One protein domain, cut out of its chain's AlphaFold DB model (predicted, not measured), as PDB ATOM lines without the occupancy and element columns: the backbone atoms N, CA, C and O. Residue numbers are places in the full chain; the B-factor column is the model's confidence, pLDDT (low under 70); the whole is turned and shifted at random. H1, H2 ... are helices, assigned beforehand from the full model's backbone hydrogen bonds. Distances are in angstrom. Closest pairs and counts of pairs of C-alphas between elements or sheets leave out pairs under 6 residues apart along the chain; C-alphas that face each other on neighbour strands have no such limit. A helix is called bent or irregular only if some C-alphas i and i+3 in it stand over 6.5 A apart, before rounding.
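This is residues 41 to 97 of the 154 residues of an uncharacterized protein of Opitutaceae bacterium EW11 (UniProt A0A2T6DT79). A short helix, H1, turns into a very long one, H2, as a lopsided helical hairpin, and residues 77 to 97 stick out as a free arm beyond a body that spans 28 by 16 by 9 A. The printed part has 57 residues, 48 of them in two named helices, H1 then H2, with no named strand; its class is all helix, and it is extended, with a radius of gyration of the C-alphas of 18.1 A and spans of 58 by 17 by 11 A.

Start at H1, residues 44 to 53; a tight link leads to H2, residues 58 to 95. They only just touch, with 3 pairs of C-alphas within 8 A, H2 with residues 61 to 68 alone; the closest C-alphas, of Ala 51 and Arg 61, are 7.0 A apart. This hairpin's helices run opposite ways at a steep tilt of 43 degrees. H2 has a kink of 27 degrees near residue 65 and is only just irregular, C-alphas 63 and 66 being 6.6 A apart. Every O i to N i+4 pair is within hydrogen-bond range in H1, and 32 of 34 in H2.

Find C-alpha 44 at (16.317, -6.668, 43.652), where H1 begins. H2 runs 55.7 A from C-alpha 58 to C-alpha 95 at (43.099, 5.058, 73.997).

The C-alphas farthest apart, of Thr 57 and Leu 97, are 58.6 A apart. The printed part has no cut; residue 41 alone has pLDDT under 70.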
ATOM      1  N   LEU A  41      19.782  -1.620  51.391       61.94
ATOM      2  CA  LEU A  41      20.105  -1.853  50.003       61.94
ATOM      3  C   LEU A  41      18.795  -1.768  49.246       61.94
ATOM      4  O   LEU A  41      17.828  -2.403  49.662       61.94
ATOM      5  N   PHE A  42      18.790  -0.996  48.162       70.38
ATOM      6  CA  PHE A  42      17.724  -1.077  47.180       70.38
ATOM      7  C   PHE A  42      17.772  -2.497  46.613       70.38
ATOM      8  O   PHE A  42      18.626  -2.823  45.793       70.38
ATOM      9  N   SER A  43      16.991  -3.400  47.202       78.44
ATOM     10  CA  SER A  43      17.100  -4.824  46.909       78.44
ATOM     11  C   SER A  43      16.536  -5.104  45.521       78.44
ATOM     12  O   SER A  43      15.693  -4.355  45.028       78.44
ATOM     13  N   GLU A  44      16.934  -6.221  44.909       82.25
ATOM     14  CA  GLU A  44      16.317  -6.668  43.652       82.25
ATOM     15  C   GLU A  44      14.787  -6.765  43.799       82.25
ATOM     16  O   GLU A  44      14.042  -6.402  42.901       82.25
ATOM     17  N   GLN A  45      14.298  -7.150  44.984       82.31
ATOM     18  CA  GLN A  45      12.866  -7.190  45.288       82.31
ATOM     19  C   GLN A  45      12.214  -5.799  45.294       82.31
ATOM     20  O   GLN A  45      11.095  -5.651  44.807       82.31
ATOM     21  N   GLN A  46      12.895  -4.777  45.822       86.50
ATOM     22  CA  GLN A  46      12.410  -3.394  45.774       86.50
ATOM     23  C   GLN A  46      12.419  -2.854  44.344       86.50
ATOM     24  O   GLN A  46      11.469  -2.178  43.949       86.50
ATOM     25  N   PHE A  47      13.436  -3.202  43.551       91.38
ATOM     26  CA  PHE A  47      13.457  -2.880  42.128       91.38
ATOM     27  C   PHE A  47      12.291  -3.530  41.386       91.38
ATOM     28  O   PHE A  47      11.563  -2.818  40.703       91.38
ATOM     29  N   GLU A  48      12.052  -4.831  41.565       90.62
ATOM     30  CA  GLU A  48      10.923  -5.520  40.930       90.62
ATOM     31  C   GLU A  48       9.580  -4.918  41.355       90.62
ATOM     32  O   GLU A  48       8.697  -4.718  40.523       90.62
ATOM     33  N   HIS A  49       9.424  -4.555  42.630       89.00
ATOM     34  CA  HIS A  49       8.218  -3.885  43.108       89.00
ATOM     35  C   HIS A  49       7.991  -2.536  42.406       89.00
ATOM     36  O   HIS A  49       6.902  -2.289  41.886       89.00
ATOM     37  N   VAL A  50       9.021  -1.687  42.325       91.88
ATOM     38  CA  VAL A  50       8.945  -0.385  41.641       91.88
ATOM     39  C   VAL A  50       8.743  -0.558  40.134       91.88
ATOM     40  O   VAL A  50       7.920   0.137  39.543       91.88
ATOM     41  N   ALA A  51       9.438  -1.508  39.510       95.38
ATOM     42  CA  ALA A  51       9.305  -1.815  38.091       95.38
ATOM     43  C   ALA A  51       7.888  -2.287  37.738       95.38
ATOM     44  O   ALA A  51       7.349  -1.882  36.709       95.38
ATOM     45  N   ASN A  52       7.273  -3.102  38.598       95.50
ATOM     46  CA  ASN A  52       5.885  -3.530  38.445       95.50
ATOM     47  C   ASN A  52       4.911  -2.365  38.655       95.50
ATOM     48  O   ASN A  52       4.021  -2.171  37.835       95.50
ATOM     49  N   MET A  53       5.106  -1.548  39.694       95.06
ATOM     50  CA  MET A  53       4.266  -0.376  39.967       95.06
ATOM     51  C   MET A  53       4.283   0.641  38.813       95.06
ATOM     52  O   MET A  53       3.251   1.218  38.477       95.06
ATOM     53  N   LEU A  54       5.444   0.841  38.187       97.12
ATOM     54  CA  LEU A  54       5.618   1.730  37.035       97.12
ATOM     55  C   LEU A  54       5.289   1.062  35.692       97.12
ATOM     56  O   LEU A  54       5.376   1.719  34.659       97.12
ATOM     57  N   ASN A  55       4.919  -0.223  35.695       97.06
ATOM     58  CA  ASN A  55       4.675  -1.026  34.496       97.06
ATOM     59  C   ASN A  55       5.827  -0.952  33.471       97.06
ATOM     60  O   ASN A  55       5.592  -0.830  32.269       97.06
ATOM     61  N   LEU A  56       7.080  -1.020  33.939       97.31
ATOM     62  CA  LEU A  56       8.250  -0.988  33.055       97.31
ATOM     63  C   LEU A  56       8.236  -2.176  32.087       97.31
ATOM     64  O   LEU A  56       8.039  -3.324  32.510       97.31
ATOM     65  N   THR A  57       8.520  -1.905  30.810       98.19
ATOM     66  CA  THR A  57       8.685  -2.948  29.787       98.19
ATOM     67  C   THR A  57       9.915  -3.810  30.079       98.19
ATOM     68  O   THR A  57      10.819  -3.385  30.802       98.19
ATOM     69  N   SER A  58       9.991  -5.012  29.501       96.88
ATOM     70  CA  SER A  58      11.173  -5.879  29.644       96.88
ATOM     71  C   SER A  58      12.459  -5.163  29.221       96.88
ATOM     72  O   SER A  58      13.421  -5.131  29.978       96.88
ATOM     73  N   GLU A  59      12.437  -4.467  28.085       97.62
ATOM     74  CA  GLU A  59      13.589  -3.712  27.583       97.62
ATOM     75  C   GLU A  59      13.986  -2.542  28.506       97.62
ATOM     76  O   GLU A  59      15.161  -2.196  28.633       97.62
ATOM     77  N   GLN A  60      13.022  -1.893  29.169       97.81
ATOM     78  CA  GLN A  60      13.323  -0.874  30.179       97.81
ATOM     79  C   GLN A  60      13.947  -1.500  31.424       97.81
ATOM     80  O   GLN A  60      14.959  -0.997  31.906       97.81
ATOM     81  N   ARG A  61      13.398  -2.620  31.908       97.62
ATOM     82  CA  ARG A  61      13.957  -3.355  33.050       97.62
ATOM     83  C   ARG A  61      15.397  -3.777  32.782       97.62
ATOM     84  O   ARG A  61      16.256  -3.508  33.617       97.62
ATOM     85  N   ASP A  62      15.672  -4.335  31.607       96.62
ATOM     86  CA  ASP A  62      17.011  -4.786  31.217       96.62
ATOM     87  C   ASP A  62      18.019  -3.630  31.161       96.62
ATOM     88  O   ASP A  62      19.177  -3.792  31.547       96.62
ATOM     89  N   ARG A  63      17.577  -2.430  30.757       97.25
ATOM     90  CA  ARG A  63      18.417  -1.222  30.758       97.25
ATOM     91  C   ARG A  63      18.618  -0.621  32.148       97.25
ATOM     92  O   ARG A  63      19.695  -0.099  32.431       97.25
ATOM     93  N   THR A  64      17.608  -0.658  33.015       95.25
ATOM     94  CA  THR A  64      17.661  -0.010  34.338       95.25
ATOM     95  C   THR A  64      18.303  -0.892  35.407       95.25
ATOM     96  O   THR A  64      19.003  -0.368  36.276       95.25
ATOM     97  N   ARG A  65      18.142  -2.219  35.329       94.56
ATOM     98  CA  ARG A  65      18.728  -3.179  36.278       94.56
ATOM     99  C   ARG A  65      20.230  -2.951  36.525       94.56
ATOM    100  O   ARG A  65      20.589  -2.777  37.689       94.56
ATOM    101  N   PRO A  66      21.116  -2.840  35.511       95.56
ATOM    102  CA  PRO A  66      22.546  -2.636  35.765       95.56
ATOM    103  C   PRO A  66      22.865  -1.315  36.484       95.56
ATOM    104  O   PRO A  66      23.839  -1.253  37.233       95.56
ATOM    105  N   ILE A  67      22.046  -0.268  36.310       94.12
ATOM    106  CA  ILE A  67      22.215   1.014  37.014       94.12
ATOM    107  C   ILE A  67      21.962   0.815  38.513       94.12
ATOM    108  O   ILE A  67      22.764   1.239  39.346       94.12
ATOM    109  N   VAL A  68      20.872   0.125  38.854       91.81
ATOM    110  CA  VAL A  68      20.489  -0.164  40.243       91.81
ATOM    111  C   VAL A  68      21.500  -1.086  40.920       91.81
ATOM    112  O   VAL A  68      21.901  -0.820  42.056       91.81
ATOM    113  N   THR A  69      21.952  -2.136  40.227       90.56
ATOM    114  CA  THR A  69      22.982  -3.050  40.739       90.56
ATOM    115  C   THR A  69      24.272  -2.295  41.046       90.56
ATOM    116  O   THR A  69      24.781  -2.392  42.161       90.56
ATOM    117  N   LYS A  70      24.746  -1.458  40.114       92.19
ATOM    118  CA  LYS A  70      25.966  -0.663  40.301       92.19
ATOM    119  C   LYS A  70      25.883   0.243  41.533       92.19
ATOM    120  O   LYS A  70      26.782   0.227  42.368       92.19
ATOM    121  N   VAL A  71      24.792   0.999  41.681       90.94
ATOM    122  CA  VAL A  71      24.597   1.885  42.844       90.94
ATOM    123  C   VAL A  71      24.513   1.078  44.141       90.94
ATOM    124  O   VAL A  71      25.067   1.480  45.165       90.94
ATOM    125  N   SER A  72      23.860  -0.083  44.113       87.56
ATOM    126  CA  SER A  72      23.772  -0.960  45.281       87.56
ATOM    127  C   SER A  72      25.150  -1.451  45.728       87.56
ATOM    128  O   SER A  72      25.452  -1.402  46.922       87.56
ATOM    129  N   ASP A  73      26.012  -1.848  44.792       90.38
ATOM    130  CA  ASP A  73      27.387  -2.277  45.075       90.38
ATOM    131  C   ASP A  73      28.262  -1.132  45.610       90.38
ATOM    132  O   ASP A  73      29.028  -1.311  46.568       90.38
ATOM    133  N   GLU A  74      28.105   0.074  45.061       91.62
ATOM    134  CA  GLU A  74      28.767   1.280  45.565       91.62
ATOM    135  C   GLU A  74      28.347   1.570  47.012       91.62
ATOM    136  O   GLU A  74      29.200   1.767  47.883       91.62
ATOM    137  N   VAL A  75      27.046   1.511  47.314       89.56
ATOM    138  CA  VAL A  75      26.523   1.689  48.676       89.56
ATOM    139  C   VAL A  75      27.058   0.611  49.621       89.56
ATOM    140  O   VAL A  75      27.429   0.920  50.759       89.56
ATOM    141  N   GLN A  76      27.148  -0.653  49.189       87.44
ATOM    142  CA  GLN A  76      27.755  -1.716  50.004       87.44
ATOM    143  C   GLN A  76      29.219  -1.427  50.327       87.44
ATOM    144  O   GLN A  76      29.660  -1.664  51.457       87.44
ATOM    145  N   THR A  77      29.966  -0.914  49.354       91.69
ATOM    146  CA  THR A  77      31.379  -0.567  49.519       91.69
ATOM    147  C   THR A  77      31.542   0.556  50.538       91.69
ATOM    148  O   THR A  77      32.211   0.359  51.555       91.69
ATOM    149  N   HIS A  78      30.809   1.660  50.375       92.50
ATOM    150  CA  HIS A  78      30.832   2.783  51.317       92.50
ATOM    151  C   HIS A  78      30.431   2.356  52.731       92.50
ATOM    152  O   HIS A  78      31.025   2.786  53.714       92.50
ATOM    153  N   ARG A  79      29.465   1.445  52.881       87.56
ATOM    154  CA  ARG A  79      29.095   0.909  54.203       87.56
ATOM    155  C   ARG A  79      30.233   0.166  54.883       87.56
ATOM    156  O   ARG A  79      30.390   0.288  56.097       87.56
ATOM    157  N   LYS A  80      31.009  -0.624  54.136       89.69
ATOM    158  CA  LYS A  80      32.192  -1.307  54.679       89.69
ATOM    159  C   LYS A  80      33.230  -0.284  55.136       89.69
ATOM    160  O   LYS A  80      33.816  -0.458  56.200       89.69
ATOM    161  N   GLU A  81      33.423   0.784  54.375       94.31
ATOM    162  CA  GLU A  81      34.353   1.864  54.719       94.31
ATOM    163  C   GLU A  81      33.902   2.655  55.945       94.31
ATOM    164  O   GLU A  81      34.693   2.849  56.866       94.31
ATOM    165  N   VAL A  82      32.621   3.024  56.010       94.19
ATOM    166  CA  VAL A  82      32.012   3.672  57.175       94.19
ATOM    167  C   VAL A  82      32.187   2.793  58.410       94.19
ATOM    168  O   VAL A  82      32.672   3.278  59.426       94.19
ATOM    169  N   ARG A  83      31.899   1.485  58.328       91.25
ATOM    170  CA  ARG A  83      32.141   0.548  59.443       91.25
ATOM    171  C   ARG A  83      33.599   0.571  59.902       91.25
ATOM    172  O   ARG A  83      33.847   0.759  61.085       91.25
ATOM    173  N   LYS A  84      34.554   0.481  58.972       95.62
ATOM    174  CA  LYS A  84      35.989   0.576  59.291       95.62
ATOM    175  C   LYS A  84      36.368   1.923  59.915       95.62
ATOM    176  O   LYS A  84      37.266   1.981  60.748       95.62
ATOM    177  N   ALA A  85      35.752   3.025  59.491       96.06
ATOM    178  CA  ALA A  85      35.977   4.341  60.087       96.06
ATOM    179  C   ALA A  85      35.445   4.401  61.526       96.06
ATOM    180  O   ALA A  85      36.160   4.855  62.415       96.06
ATOM    181  N   PHE A  86      34.247   3.867  61.771       94.50
ATOM    182  CA  PHE A  86      33.689   3.744  63.116       94.50
ATOM    183  C   PHE A  86      34.535   2.842  64.021       94.50
ATOM    184  O   PHE A  86      34.744   3.193  65.178       94.50
ATOM    185  N   ASP A  87      35.050   1.720  63.513       93.56
ATOM    186  CA  ASP A  87      35.921   0.829  64.289       93.56
ATOM    187  C   ASP A  87      37.217   1.535  64.711       93.56
ATOM    188  O   ASP A  87      37.591   1.470  65.881       93.56
ATOM    189  N   ARG A  88      37.848   2.279  63.791       97.44
ATOM    190  CA  ARG A  88      39.031   3.104  64.088       97.44
ATOM    191  C   ARG A  88      38.731   4.181  65.124       97.44
ATOM    192  O   ARG A  88      39.416   4.264  66.133       97.44
ATOM    193  N   MET A  89      37.652   4.940  64.928       97.25
ATOM    194  CA  MET A  89      37.215   5.965  65.879       97.25
ATOM    195  C   MET A  89      36.981   5.382  67.282       97.25
ATOM    196  O   MET A  89      37.342   6.005  68.275       97.25
ATOM    197  N   GLN A  90      36.388   4.188  67.385       95.38
ATOM    198  CA  GLN A  90      36.181   3.518  68.674       95.38
ATOM    199  C   GLN A  90      37.497   3.087  69.325       95.38
ATOM    200  O   GLN A  90      37.615   3.138  70.549       95.38
ATOM    201  N   GLU A  91      38.469   2.641  68.533       96.00
ATOM    202  CA  GLU A  91      39.799   2.299  69.029       96.00
ATOM    203  C   GLU A  91      40.541   3.537  69.540       96.00
ATOM    204  O   GLU A  91      41.095   3.504  70.637       96.00
ATOM    205  N   ASP A  92      40.493   4.639  68.795       97.12
ATOM    206  CA  ASP A  92      41.123   5.894  69.196       97.12
ATOM    207  C   ASP A  92      40.456   6.474  70.447       97.12
ATOM    208  O   ASP A  92      41.141   6.794  71.414       97.12
ATOM    209  N   PHE A  93      39.120   6.469  70.513       95.44
ATOM    210  CA  PHE A  93      38.389   6.857  71.721       95.44
ATOM    211  C   PHE A  93      38.799   6.022  72.942       95.44
ATOM    212  O   PHE A  93      38.955   6.553  74.035       95.44
ATOM    213  N   ARG A  94      39.022   4.712  72.769       95.69
ATOM    214  CA  ARG A  94      39.437   3.808  73.853       95.69
ATOM    215  C   ARG A  94      40.838   4.123  74.400       95.69
ATOM    216  O   ARG A  94      41.098   3.828  75.574       95.69
ATOM    217  N   LYS A  95      41.739   4.672  73.577       97.06
ATOM    218  CA  LYS A  95      43.099   5.058  73.997       97.06
ATOM    219  C   LYS A  95      43.067   6.227  74.981       97.06
ATOM    220  O   LYS A  95      43.833   6.207  75.935       97.06
ATOM    221  N   GLU A  96      42.117   7.144  74.808       98.12
ATOM    222  CA  GLU A  96      41.925   8.322  75.669       98.12
ATOM    223  C   GLU A  96      41.239   8.011  77.014       98.12
ATOM    224  O   GLU A  96      41.183   8.859  77.902       98.12
ATOM    225  N   LEU A  97      40.696   6.801  77.192       97.81
ATOM    226  CA  LEU A  97      40.026   6.402  78.434       97.81
ATOM    227  C   LEU A  97      41.019   5.923  79.495       97.81
ATOM    228  O   LEU A  97      41.941   5.158  79.193       97.81
TER     229      LEU A  97